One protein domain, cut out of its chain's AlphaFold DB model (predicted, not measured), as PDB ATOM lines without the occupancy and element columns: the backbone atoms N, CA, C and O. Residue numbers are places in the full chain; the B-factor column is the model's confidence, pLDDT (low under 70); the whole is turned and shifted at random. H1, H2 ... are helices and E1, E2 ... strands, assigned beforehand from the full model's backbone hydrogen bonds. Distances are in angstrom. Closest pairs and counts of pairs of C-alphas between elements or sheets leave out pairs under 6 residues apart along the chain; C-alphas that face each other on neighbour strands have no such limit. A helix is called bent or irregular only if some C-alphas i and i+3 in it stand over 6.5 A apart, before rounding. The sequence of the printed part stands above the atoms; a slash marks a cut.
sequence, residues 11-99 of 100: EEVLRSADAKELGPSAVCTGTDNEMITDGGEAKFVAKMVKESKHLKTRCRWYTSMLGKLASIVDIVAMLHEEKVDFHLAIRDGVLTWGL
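What this domain is: This is residues 11 to 99 of the 100 residues of an uncharacterized protein of Phlebia centrifuga (UniProt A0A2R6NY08). Two helices, H3 and H4, lie side by side over one face of a small sheet of three strands, whose other face is bare; from one end of this body the first part, with H1 and the short H2, reaches away as a loose arm, and residues 17 to 23 and 25 to 31 stick out. The printed part has 89 residues with four named helices and three named strands, in the order H1, H2, H3, E1, H4, E2, E3. The sheet runs E1, E3, E2, antiparallel throughout, and the class is mixed, helices and strands. The whole is only just loose, close to compact, with a radius of gyration of the C-alphas of 14.7 A, and elongated, spanning 43 by 25 by 20 A.

Where its parts are: H1, residues 11 to 18, begins at C-alpha 11 (2.132, -2.074, -18.794) and is 10.5 A long. H2 is residues 32 to 35. H3, residues 40 to 58, is 26.3 A long from C-alpha 40 (5.471, 8.701, -22.720); it has a kink of 52 degrees near residue 52 and is irregular, with C-alphas 54 and 57 9.2 A apart. E1 is residues 61 to 65, 13.6 A. H4, residues 69 to 82, is 20.1 A long. E2 is residues 85 to 89, 13.8 A, and E3 is residues 94 to 98, 13.7 A, ending at C-alpha 98 (12.939, 29.878, -24.101).

How they stand to each other: E3 is the inner strand. E1 and E3 are antiparallel at 160 degrees, with N 62 and O 97 2.9 A apart, within hydrogen-bond range. E2 and E3 form a hairpin at 163 degrees, with N 87 and O 96 at 2.8 A, also within range. The two layers are this sheet and the helices H3 and H4 on the same face of it. H3 runs along the strands at a height over the sheet of 9.3 A, over E1 and only just over E3, on which 3 of its C-alphas fall. H4 runs along the strands at a height of 10.1 A, over E3 and E2. E1, H4 and E2 make a split strand-helix-strand unit, two strands running the same way with E3 between them, and its crossover is right-handed. H3 touches H4 with residues 41 to 49 alone; the closest C-alphas, those of Ala 42 and Ser 71, are 5.1 A apart. They run the same way at a shallow tilt of 34 degrees, only just short of steep. H1 and H2 are not on the sheet, and they are only just apart, the closest C-alphas being 8.1 A apart. Each O i to N i+4 pair is within range in H1 and H4, and 12 of 15 in H3; H2 is too short for such a pair.

The domain as a whole: The C-alphas farthest apart, those of Glu 21 and Thr 57, are 45.2 A apart. The printed part has no cut. The link from H1 to H2, with 13 residues, is long, and the other links are tight. The mean pLDDT of the printed part is 88.1; residue 23 and residues 90 to 93 are under 70.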
ATOM      1  N   GLU A  11       1.105  -1.134 -19.248       93.12
ATOM      2  CA  GLU A  11       2.132  -2.074 -18.794       93.12
ATOM      3  C   GLU A  11       3.318  -1.338 -18.169       93.12
ATOM      4  O   GLU A  11       3.917  -1.832 -17.219       93.12
ATOM      5  N   GLU A  12       3.667  -0.151 -18.671       92.12
ATOM      6  CA  GLU A  12       4.725   0.658 -18.067       92.12
ATOM      7  C   GLU A  12       4.325   1.212 -16.695       92.12
ATOM      8  O   GLU A  12       5.157   1.236 -15.788       92.12
ATOM      9  N   VAL A  13       3.054   1.591 -16.519       89.75
ATOM     10  CA  VAL A  13       2.511   1.984 -15.208       89.75
ATOM     11  C   VAL A  13       2.670   0.840 -14.205       89.75
ATOM     12  O   VAL A  13       3.190   1.056 -13.112       89.75
ATOM     13  N   LEU A  14       2.276  -0.380 -14.592       89.38
ATOM     14  CA  LEU A  14       2.373  -1.566 -13.736       89.38
ATOM     15  C   LEU A  14       3.828  -1.903 -13.393       89.38
ATOM     16  O   LEU A  14       4.163  -2.011 -12.219       89.38
ATOM     17  N   ARG A  15       4.723  -1.945 -14.391       89.31
ATOM     18  CA  ARG A  15       6.161  -2.181 -14.158       89.31
ATOM     19  C   ARG A  15       6.780  -1.154 -13.205       89.31
ATOM     20  O   ARG A  15       7.610  -1.511 -12.377       89.31
ATOM     21  N   SER A  16       6.393   0.117 -13.328       85.38
ATOM     22  CA  SER A  16       6.855   1.197 -12.443       85.38
ATOM     23  C   SER A  16       6.346   1.031 -11.006       85.38
ATOM     24  O   SER A  16       7.058   1.362 -10.058       85.38
ATOM     25  N   ALA A  17       5.125   0.516 -10.835       84.12
ATOM     26  CA  ALA A  17       4.569   0.206  -9.524       84.12
ATOM     27  C   ALA A  17       5.288  -0.989  -8.878       84.12
ATOM     28  O   ALA A  17       5.691  -0.889  -7.722       84.12
ATOM     29  N   ASP A  18       5.524  -2.056  -9.644       85.19
ATOM     30  CA  ASP A  18       6.194  -3.276  -9.175       85.19
ATOM     31  C   ASP A  18       7.663  -3.036  -8.798       85.19
ATOM     32  O   ASP A  18       8.186  -3.655  -7.875       85.19
ATOM     33  N   ALA A  19       8.339  -2.103  -9.477       83.69
ATOM     34  CA  ALA A  19       9.727  -1.744  -9.184       83.69
ATOM     35  C   ALA A  19       9.910  -0.991  -7.849       83.69
ATOM     36  O   ALA A  19      11.045  -0.794  -7.409       83.69
ATOM     37  N   LYS A  20       8.829  -0.528  -7.204       79.69
ATOM     38  CA  LYS A  20       8.892   0.212  -5.935       79.69
ATOM     39  C   LYS A  20       8.677  -0.732  -4.756       79.69
ATOM     40  O   LYS A  20       7.542  -1.038  -4.411       79.69
ATOM     41  N   GLU A  21       9.758  -1.096  -4.065       73.50
ATOM     42  CA  GLU A  21       9.693  -1.999  -2.899       73.50
ATOM     43  C   GLU A  21       8.804  -1.480  -1.757       73.50
ATOM     44  O   GLU A  21       8.120  -2.253  -1.094       73.50
ATOM     45  N   LEU A  22       8.784  -0.163  -1.539       78.06
ATOM     46  CA  LEU A  22       7.980   0.481  -0.490       78.06
ATOM     47  C   LEU A  22       6.575   0.879  -0.969       78.06
ATOM     48  O   LEU A  22       5.830   1.525  -0.231       78.06
ATOM     49  N   GLY A  23       6.218   0.532  -2.209       69.19
ATOM     50  CA  GLY A  23       5.037   1.058  -2.876       69.19
ATOM     51  C   GLY A  23       5.114   2.575  -3.115       69.19
ATOM     52  O   GLY A  23       6.106   3.242  -2.802       69.19
ATOM     53  N   PRO A  24       4.086   3.162  -3.743       70.62
ATOM     54  CA  PRO A  24       4.022   4.602  -3.936       70.62
ATOM     55  C   PRO A  24       3.710   5.320  -2.611       70.62
ATOM     56  O   PRO A  24       2.795   4.945  -1.886       70.62
ATOM     57  N   SER A  25       4.428   6.411  -2.328       72.38
ATOM     58  CA  SER A  25       4.213   7.252  -1.136       72.38
ATOM     59  C   SER A  25       2.905   8.053  -1.159       72.38
ATOM     60  O   SER A  25       2.534   8.660  -0.159       72.38
ATOM     61  N   ALA A  26       2.216   8.084  -2.302       73.38
ATOM     62  CA  ALA A  26       0.938   8.749  -2.500       73.38
ATOM     63  C   ALA A  26       0.030   7.888  -3.383       73.38
ATOM     64  O   ALA A  26       0.500   7.205  -4.296       73.38
ATOM     65  N   VAL A  27      -1.280   7.946  -3.134       73.94
ATOM     66  CA  VAL A  27      -2.272   7.282  -3.986       73.94
ATOM     67  C   VAL A  27      -2.326   8.011  -5.325       73.94
ATOM     68  O   VAL A  27      -2.601   9.208  -5.379       73.94
ATOM     69  N   CYS A  28      -2.068   7.289  -6.413       73.25
ATOM     70  CA  CYS A  28      -2.244   7.826  -7.752       73.25
ATOM     71  C   CYS A  28      -3.724   7.726  -8.139       73.25
ATOM     72  O   CYS A  28      -4.236   6.630  -8.349       73.25
ATOM     73  N   THR A  29      -4.414   8.865  -8.201       81.44
ATOM     74  CA  THR A  29      -5.824   8.963  -8.624       81.44
ATOM     75  C   THR A  29      -5.972   9.461 -10.063       81.44
ATOM     76  O   THR A  29      -7.069   9.845 -10.462       81.44
ATOM     77  N   GLY A  30      -4.870   9.521 -10.818       82.12
ATOM     78  CA  GLY A  30      -4.872   9.996 -12.197       82.12
ATOM     79  C   GLY A  30      -5.668   9.063 -13.104       82.12
ATOM     80  O   GLY A  30      -5.635   7.842 -12.947       82.12
ATOM     81  N   THR A  31      -6.385   9.638 -14.062       89.44
ATOM     82  CA  THR A  31      -7.040   8.871 -15.125       89.44
ATOM     83  C   THR A  31      -6.010   8.359 -16.135       89.44
ATOM     84  O   THR A  31      -4.916   8.913 -16.254       89.44
ATOM     85  N   ASP A  32      -6.352   7.329 -16.914       89.62
ATOM     86  CA  ASP A  32      -5.452   6.796 -17.949       89.62
ATOM     87  C   ASP A  32      -4.964   7.900 -18.912       89.62
ATOM     88  O   ASP A  32      -3.791   7.918 -19.264       89.62
ATOM     89  N   ASN A  33      -5.812   8.877 -19.256       89.19
ATOM     90  CA  ASN A  33      -5.446  10.004 -20.127       89.19
ATOM     91  C   ASN A  33      -4.487  11.017 -19.476       89.19
ATOM     92  O   ASN A  33      -3.798  11.749 -20.184       89.19
ATOM     93  N   GLU A  34      -4.449  11.095 -18.146       92.12
ATOM     94  CA  GLU A  34      -3.508  11.950 -17.411       92.12
ATOM     95  C   GLU A  34      -2.170  11.247 -17.167       92.12
ATOM     96  O   GLU A  34      -1.157  11.902 -16.941       92.12
ATOM     97  N   MET A  35      -2.157   9.913 -17.206       92.62
ATOM     98  CA  MET A  35      -0.979   9.105 -16.894       92.62
ATOM     99  C   MET A  35      -0.267   8.571 -18.134       92.62
ATOM    100  O   MET A  35       0.955   8.412 -18.105       92.62
ATOM    101  N   ILE A  36      -1.008   8.288 -19.208       95.31
ATOM    102  CA  ILE A  36      -0.524   7.561 -20.379       95.31
ATOM    103  C   ILE A  36      -0.616   8.433 -21.633       95.31
ATOM    104  O   ILE A  36      -1.636   9.051 -21.929       95.31
ATOM    105  N   THR A  37       0.457   8.441 -22.413       96.06
ATOM    106  CA  THR A  37       0.507   9.023 -23.751       96.06
ATOM    107  C   THR A  37       1.434   8.196 -24.629       96.06
ATOM    108  O   THR A  37       2.382   7.595 -24.134       96.06
ATOM    109  N   ASP A  38       1.187   8.151 -25.933       95.94
ATOM    110  CA  ASP A  38       2.054   7.412 -26.849       95.94
ATOM    111  C   ASP A  38       3.505   7.923 -26.762       95.94
ATOM    112  O   ASP A  38       3.763   9.119 -26.894       95.94
ATOM    113  N   GLY A  39       4.454   7.013 -26.517       94.38
ATOM    114  CA  GLY A  39       5.874   7.328 -26.311       94.38
ATOM    115  C   GLY A  39       6.221   8.028 -24.988       94.38
ATOM    116  O   GLY A  39       7.365   8.456 -24.824       94.38
ATOM    117  N   GLY A  40       5.270   8.137 -24.054       95.94
ATOM    118  CA  GLY A  40       5.471   8.701 -22.720       95.94
ATOM    119  C   GLY A  40       5.859  10.180 -22.717       95.94
ATOM    120  O   GLY A  40       5.780  10.887 -23.728       95.94
ATOM    121  N   GLU A  41       6.316  10.655 -21.561       95.88
ATOM    122  CA  GLU A  41       6.636  12.075 -21.377       95.88
ATOM    123  C   GLU A  41       7.721  12.590 -22.329       95.88
ATOM    124  O   GLU A  41       7.631  13.725 -22.788       95.88
ATOM    125  N   ALA A  42       8.714  11.767 -22.688       95.81
ATOM    126  CA  ALA A  42       9.781  12.183 -23.595       95.81
ATOM    127  C   ALA A  42       9.223  12.544 -24.981       95.81
ATOM    128  O   ALA A  42       9.513  13.613 -25.519       95.81
ATOM    129  N   LYS A  43       8.346  11.712 -25.557       96.94
ATOM    130  CA  LYS A  43       7.723  12.033 -26.849       96.94
ATOM    131  C   LYS A  43       6.797  13.245 -26.740       96.94
ATOM    132  O   LYS A  43       6.777  14.083 -27.646       96.94
ATOM    133  N   PHE A  44       6.068  13.364 -25.633       97.31
ATOM    134  CA  PHE A  44       5.169  14.486 -25.381       97.31
ATOM    135  C   PHE A  44       5.924  15.822 -25.303       97.31
ATOM    136  O   PHE A  44       5.595  16.768 -26.019       97.31
ATOM    137  N   VAL A  45       6.980  15.897 -24.492       96.50
ATOM    138  CA  VAL A  45       7.789  17.114 -24.335       96.50
ATOM    139  C   VAL A  45       8.577  17.415 -25.609       96.50
ATOM    140  O   VAL A  45       8.656  18.574 -26.012       96.50
ATOM    141  N   ALA A  46       9.065  16.400 -26.327       96.19
ATOM    142  CA  ALA A  46       9.692  16.606 -27.633       96.19
ATOM    143  C   ALA A  46       8.740  17.261 -28.643       96.19
ATOM    144  O   ALA A  46       9.137  18.155 -29.395       96.19
ATOM    145  N   LYS A  47       7.464  16.863 -28.636       96.81
ATOM    146  CA  LYS A  47       6.429  17.528 -29.429       96.81
ATOM    147  C   LYS A  47       6.246  18.987 -28.993       96.81
ATOM    148  O   LYS A  47       6.238  19.857 -29.861       96.81
ATOM    149  N   MET A  48       6.191  19.270 -27.689       96.25
ATOM    150  CA  MET A  48       6.091  20.648 -27.180       96.25
ATOM    151  C   MET A  48       7.263  21.530 -27.624       96.25
ATOM    152  O   MET A  48       7.049  22.675 -28.023       96.25
ATOM    153  N   VAL A  49       8.497  21.017 -27.593       94.56
ATOM    154  CA  VAL A  49       9.677  21.755 -28.073       94.56
ATOM    155  C   VAL A  49       9.531  22.078 -29.562       94.56
ATOM    156  O   VAL A  49       9.683  23.233 -29.962       94.56
ATOM    157  N   LYS A  50       9.130  21.109 -30.389       94.44
ATOM    158  CA  LYS A  50       8.905  21.340 -31.828       94.44
ATOM    159  C   LYS A  50       7.792  22.354 -32.096       94.44
ATOM    160  O   LYS A  50       7.941  23.223 -32.955       94.44
ATOM    161  N   GLU A  51       6.690  22.288 -31.358       94.69
ATOM    162  CA  GLU A  51       5.588  23.252 -31.457       94.69
ATOM    163  C   GLU A  51       6.012  24.657 -31.013       94.69
ATOM    164  O   GLU A  51       5.632  25.641 -31.650       94.69
ATOM    165  N   SER A  52       6.863  24.767 -29.986       94.25
ATOM    166  CA  SER A  52       7.374  26.059 -29.520       94.25
ATOM    167  C   SER A  52       8.088  26.831 -30.634       94.25
ATOM    168  O   SER A  52       7.823  28.017 -30.824       94.25
ATOM    169  N   LYS A  53       8.871  26.147 -31.480       91.00
ATOM    170  CA  LYS A  53       9.567  26.761 -32.628       91.00
ATOM    171  C   LYS A  53       8.610  27.364 -33.660       91.00
ATOM    172  O   LYS A  53       8.932  28.373 -34.285       91.00
ATOM    173  N   HIS A  54       7.423  26.782 -33.823       92.00
ATOM    174  CA  HIS A  54       6.389  27.319 -34.712       92.00
ATOM    175  C   HIS A  54       5.705  28.549 -34.108       92.00
ATOM    176  O   HIS A  54       5.360  29.489 -34.826       92.00
ATOM    177  N   LEU A  55       5.528  28.557 -32.785       91.62
ATOM    178  CA  LEU A  55       4.929  29.665 -32.041       91.62
ATOM    179  C   LEU A  55       5.902  30.833 -31.817       91.62
ATOM    180  O   LEU A  55       5.438  31.956 -31.605       91.62
ATOM    181  N   LYS A  56       7.217  30.597 -31.925       87.69
ATOM    182  CA  LYS A  56       8.280  31.601 -31.774       87.69
ATOM    183  C   LYS A  56       8.094  32.385 -30.466       87.69
ATOM    184  O   LYS A  56       7.839  31.810 -29.417       87.69
ATOM    185  N   THR A  57       8.128  33.710 -30.541       87.81
ATOM    186  CA  THR A  57       8.056  34.630 -29.402       87.81
ATOM    187  C   THR A  57       6.640  34.856 -28.858       87.81
ATOM    188  O   THR A  57       6.455  35.678 -27.961       87.81
ATOM    189  N   ARG A  58       5.616  34.136 -29.352       91.56
ATOM    190  CA  ARG A  58       4.243  34.237 -28.810       91.56
ATOM    191  C   ARG A  58       4.146  33.733 -27.372       91.56
ATOM    192  O   ARG A  58       3.275  34.179 -26.632       91.56
ATOM    193  N   CYS A  59       5.025  32.815 -26.989       90.44
ATOM    194  CA  CYS A  59       5.227  32.405 -25.612       90.44
ATOM    195  C   CYS A  59       6.726  32.453 -25.334       90.44
ATOM    196  O   CYS A  59       7.510  31.828 -26.038       90.44
ATOM    197  N   ARG A  60       7.121  33.226 -24.324       88.50
ATOM    198  CA  ARG A  60       8.537  33.478 -24.041       88.50
ATOM    199  C   ARG A  60       9.201  32.330 -23.286       88.50
ATOM    200  O   ARG A  60      10.388  32.094 -23.453       88.50
ATOM    201  N   TRP A  61       8.419  31.623 -22.472       91.38
ATOM    202  CA  TRP A  61       8.900  30.561 -21.599       91.38
ATOM    203  C   TRP A  61       7.958  29.369 -21.637       91.38
ATOM    204  O   TRP A  61       6.768  29.474 -21.330       91.38
ATOM    205  N   TYR A  62       8.522  28.218 -21.961       94.62
ATOM    206  CA  TYR A  62       7.857  26.933 -21.895       94.62
ATOM    207  C   TYR A  62       8.431  26.156 -20.720       94.62
ATOM    208  O   TYR A  62       9.629  26.208 -20.453       94.62
ATOM    209  N   THR A  63       7.567  25.448 -19.998       93.62
ATOM    210  CA  THR A  63       7.984  24.631 -18.857       93.62
ATOM    211  C   THR A  63       7.240  23.309 -18.855       93.62
ATOM    212  O   THR A  63       6.041  23.280 -19.160       93.62
ATOM    213  N   SER A  64       7.942  22.239 -18.493       94.44
ATOM    214  CA  SER A  64       7.371  20.911 -18.287       94.44
ATOM    215  C   SER A  64       8.020  20.224 -17.091       94.44
ATOM    216  O   SER A  64       9.237  20.284 -16.932       94.44
ATOM    217  N   MET A  65       7.213  19.550 -16.273       93.06
ATOM    218  CA  MET A  65       7.727  18.574 -15.311       93.06
ATOM    219  C   MET A  65       8.163  17.302 -16.053       93.06
ATOM    220  O   MET A  65       7.518  16.921 -17.030       93.06
ATOM    221  N   LEU A  66       9.254  16.681 -15.605       92.25
ATOM    222  CA  LEU A  66       9.729  15.376 -16.060       92.25
ATOM    223  C   LEU A  66       9.824  14.425 -14.863       92.25
ATOM    224  O   LEU A  66      10.542  14.690 -13.898       92.25
ATOM    225  N   GLY A  67       9.083  13.321 -14.923       89.56
ATOM    226  CA  GLY A  67       8.992  12.314 -13.869       89.56
ATOM    227  C   GLY A  67      10.127  11.287 -13.886       89.56
ATOM    228  O   GLY A  67      10.394  10.662 -12.858       89.56
ATOM    229  N   LYS A  68      10.805  11.098 -15.026       89.94
ATOM    230  CA  LYS A  68      11.876  10.105 -15.206       89.94
ATOM    231  C   LYS A  68      13.197  10.765 -15.582       89.94
ATOM    232  O   LYS A  68      13.284  11.546 -16.527       89.94
ATOM    233  N   LEU A  69      14.270  10.332 -14.919       89.06
ATOM    234  CA  LEU A  69      15.631  10.778 -15.232       89.06
ATOM    235  C   LEU A  69      16.040  10.443 -16.676       89.06
ATOM    236  O   LEU A  69      16.682  11.259 -17.327       89.06
ATOM    237  N   ALA A  70      15.630   9.280 -17.196       91.69
ATOM    238  CA  ALA A  70      15.895   8.902 -18.585       91.69
ATOM    239  C   ALA A  70      15.306   9.922 -19.576       91.69
ATOM    240  O   ALA A  70      15.985  10.351 -20.502       91.69
ATOM    241  N   SER A  71      14.086  10.401 -19.315       93.94
ATOM    242  CA  SER A  71      13.436  11.409 -20.154       93.94
ATOM    243  C   SER A  71      14.148  12.761 -20.110       93.94
ATOM    244  O   SER A  71      14.176  13.460 -21.117       93.94
ATOM    245  N   ILE A  72      14.781  13.123 -18.989       92.00
ATOM    246  CA  ILE A  72      15.629  14.323 -18.914       92.00
ATOM    247  C   ILE A  72      16.805  14.205 -19.887       92.00
ATOM    248  O   ILE A  72      17.073  15.151 -20.625       92.00
ATOM    249  N   VAL A  73      17.484  13.054 -19.918       92.38
ATOM    250  CA  VAL A  73      18.629  12.821 -20.813       92.38
ATOM    251  C   VAL A  73      18.213  12.972 -22.277       92.38
ATOM    252  O   VAL A  73      18.854  13.721 -23.017       92.38
ATOM    253  N   ASP A  74      17.109  12.335 -22.670       94.12
ATOM    254  CA  ASP A  74      16.602  12.375 -24.047       94.12
ATOM    255  C   ASP A  74      16.212  13.797 -24.480       94.12
ATOM    256  O   ASP A  74      16.567  14.252 -25.570       94.12
ATOM    257  N   ILE A  75      15.501  14.533 -23.618       94.44
ATOM    258  CA  ILE A  75      15.034  15.887 -23.938       94.44
ATOM    259  C   ILE A  75      16.185  16.889 -23.978       94.44
ATOM    260  O   ILE A  75      16.210  17.739 -24.866       94.44
ATOM    261  N   VAL A  76      17.149  16.791 -23.063       92.94
ATOM    262  CA  VAL A  76      18.338  17.655 -23.071       92.94
ATOM    263  C   VAL A  76      19.163  17.434 -24.338       92.94
ATOM    264  O   VAL A  76      19.594  18.402 -24.961       92.94
ATOM    265  N   ALA A  77      19.348  16.178 -24.759       94.50
ATOM    266  CA  ALA A  77      20.035  15.872 -26.011       94.50
ATOM    267  C   ALA A  77      19.327  16.512 -27.218       94.50
ATOM    268  O   ALA A  77      19.971  17.159 -28.044       94.50
ATOM    269  N   MET A  78      17.998  16.407 -27.276       94.25
ATOM    270  CA  MET A  78      17.199  17.007 -28.345       94.25
ATOM    271  C   MET A  78      17.209  18.542 -28.312       94.25
ATOM    272  O   MET A  78      17.320  19.164 -29.363       94.25
ATOM    273  N   LEU A  79      17.167  19.180 -27.138       93.75
ATOM    274  CA  LEU A  79      17.275  20.642 -27.026       93.75
ATOM    275  C   LEU A  79      18.626  21.163 -27.540       93.75
ATOM    276  O   LEU A  79      18.662  22.186 -28.228       93.75
ATOM    277  N   HIS A  80      19.720  20.441 -27.270       94.25
ATOM    278  CA  HIS A  80      21.027  20.754 -27.851       94.25
ATOM    279  C   HIS A  80      21.030  20.615 -29.379       94.25
ATOM    280  O   HIS A  80      21.546  21.496 -30.068       94.25
ATOM    281  N   GLU A  81      20.450  19.539 -29.917       94.19
ATOM    282  CA  GLU A  81      20.347  19.320 -31.367       94.19
ATOM    283  C   GLU A  81      19.525  20.424 -32.053       94.19
ATOM    284  O   GLU A  81      19.923  20.968 -33.085       94.19
ATOM    285  N   GLU A  82      18.413  20.814 -31.434       90.81
ATOM    286  CA  GLU A  82      17.502  21.846 -31.929       90.81
ATOM    287  C   GLU A  82      18.028  23.279 -31.724       90.81
ATOM    288  O   GLU A  82      17.417  24.215 -32.255       90.81
ATOM    289  N   LYS A  83      19.153  23.440 -31.003       91.44
ATOM    290  CA  LYS A  83      19.798  24.715 -30.635       91.44
ATOM    291  C   LYS A  83      18.848  25.668 -29.909       91.44
ATOM    292  O   LYS A  83      18.718  26.832 -30.283       91.44
ATOM    293  N   VAL A  84      18.153  25.142 -28.908       90.38
ATOM    294  CA  VAL A  84      17.217  25.893 -28.065       90.38
ATOM    295  C   VAL A  84      17.852  26.115 -26.701       90.38
ATOM    296  O   VAL A  84      18.333  25.163 -26.090       90.38
ATOM    297  N   ASP A  85      17.816  27.350 -26.208       90.06
ATOM    298  CA  ASP A  85      18.308  27.666 -24.871       90.06
ATOM    299  C   ASP A  85      17.354  27.132 -23.797       90.06
ATOM    300  O   ASP A  85      16.127  27.279 -23.868       90.06
ATOM    301  N   PHE A  86      17.922  26.502 -22.769       89.62
ATOM    302  CA  PHE A  86      17.149  25.901 -21.690       89.62
ATOM    303  C   PHE A  86      17.835  26.017 -20.332       89.62
ATOM    304  O   PHE A  86      19.052  26.142 -20.206       89.62
ATOM    305  N   HIS A  87      17.014  25.934 -19.292       86.25
ATOM    306  CA  HIS A  87      17.421  25.801 -17.908       86.25
ATOM    307  C   HIS A  87      16.772  24.550 -17.311       86.25
ATOM    308  O   HIS A  87      15.555  24.359 -17.385       86.25
ATOM    309  N   LEU A  88      17.590  23.705 -16.690       83.38
ATOM    310  CA  LEU A  88      17.145  22.498 -16.009       83.38
ATOM    311  C   LEU A  88      17.365  22.643 -14.502       83.38
ATOM    312  O   LEU A  88      18.499  22.815 -14.054       83.38
ATOM    313  N   ALA A  89      16.292  22.503 -13.723       78.56
ATOM    314  CA  ALA A  89      16.368  22.390 -12.274       78.56
ATOM    315  C   ALA A  89      16.204  20.918 -11.864       78.56
ATOM    316  O   ALA A  89      15.149  20.316 -12.051       78.56
ATOM    317  N   ILE A  90      17.258  20.329 -11.286       68.81
ATOM    318  CA  ILE A  90      17.259  18.921 -10.825       68.81
ATOM    319  C   ILE A  90      16.578  18.768  -9.448       68.81
ATOM    320  O   ILE A  90      16.342  17.666  -8.962       68.81
ATOM    321  N   ARG A  91      16.182  19.881  -8.830       65.44
ATOM    322  CA  ARG A  91      15.264  19.888  -7.694       65.44
ATOM    323  C   ARG A  91      13.854  19.996  -8.273       65.44
ATOM    324  O   ARG A  91      13.576  20.948  -8.990       65.44
ATOM    325  N   ASP A  92      13.020  18.992  -8.028       66.88
ATOM    326  CA  ASP A  92      11.614  18.930  -8.469       66.88
ATOM    327  C   ASP A  92      11.377  18.637  -9.967       66.88
ATOM    328  O   ASP A  92      10.239  18.666 -10.427       66.88
ATOM    329  N   GLY A  93      12.425  18.293 -10.729       69.00
ATOM    330  CA  GLY A  93      12.288  17.734 -12.084       69.00
ATOM    331  C   GLY A  93      11.661  18.683 -13.111       69.00
ATOM    332  O   GLY A  93      11.066  18.227 -14.087       69.00
ATOM    333  N   VAL A  94      11.756  19.999 -12.906       82.38
ATOM    334  CA  VAL A  94      11.180  20.994 -13.820       82.38
ATOM    335  C   VAL A  94      12.211  21.420 -14.861       82.38
ATOM    336  O   VAL A  94      13.276  21.955 -14.543       82.38
ATOM    337  N   LEU A  95      11.850  21.240 -16.128       84.12
ATOM    338  CA  LEU A  95      12.583  21.747 -17.281       84.12
ATOM    339  C   LEU A  95      11.922  23.031 -17.798       84.12
ATOM    340  O   LEU A  95      10.703  23.082 -17.974       84.12
ATOM    341  N   THR A  96      12.730  24.057 -18.073       83.50
ATOM    342  CA  THR A  96      12.302  25.341 -18.648       83.50
ATOM    343  C   THR A  96      13.111  25.645 -19.904       83.50
ATOM    344  O   THR A  96      14.325  25.481 -19.894       83.50
ATOM    345  N   TRP A  97      12.475  26.124 -20.970       89.50
ATOM    346  CA  TRP A  97      13.173  26.595 -22.170       89.50
ATOM    347  C   TRP A  97      12.527  27.850 -22.750       89.50
ATOM    348  O   TRP A  97      11.342  28.124 -22.527       89.50
ATOM    349  N   GLY A  98      13.333  28.625 -23.467       80.81
ATOM    350  CA  GLY A  98      12.939  29.878 -24.101       80.81
ATOM    351  C   GLY A  98      13.373  29.905 -25.560       80.81
ATOM    352  O   GLY A  98      14.260  29.162 -25.973       80.81
ATOM    353  N   LEU A  99      12.707  30.742 -26.347       75.75
ATOM    354  CA  LEU A  99      13.119  31.064 -27.708       75.75
ATOM    355  C   LEU A  99      13.336  32.574 -27.755       75.75
ATOM    356  O   LEU A  99      12.373  33.324 -27.561       75.75
TER     357      LEU A  99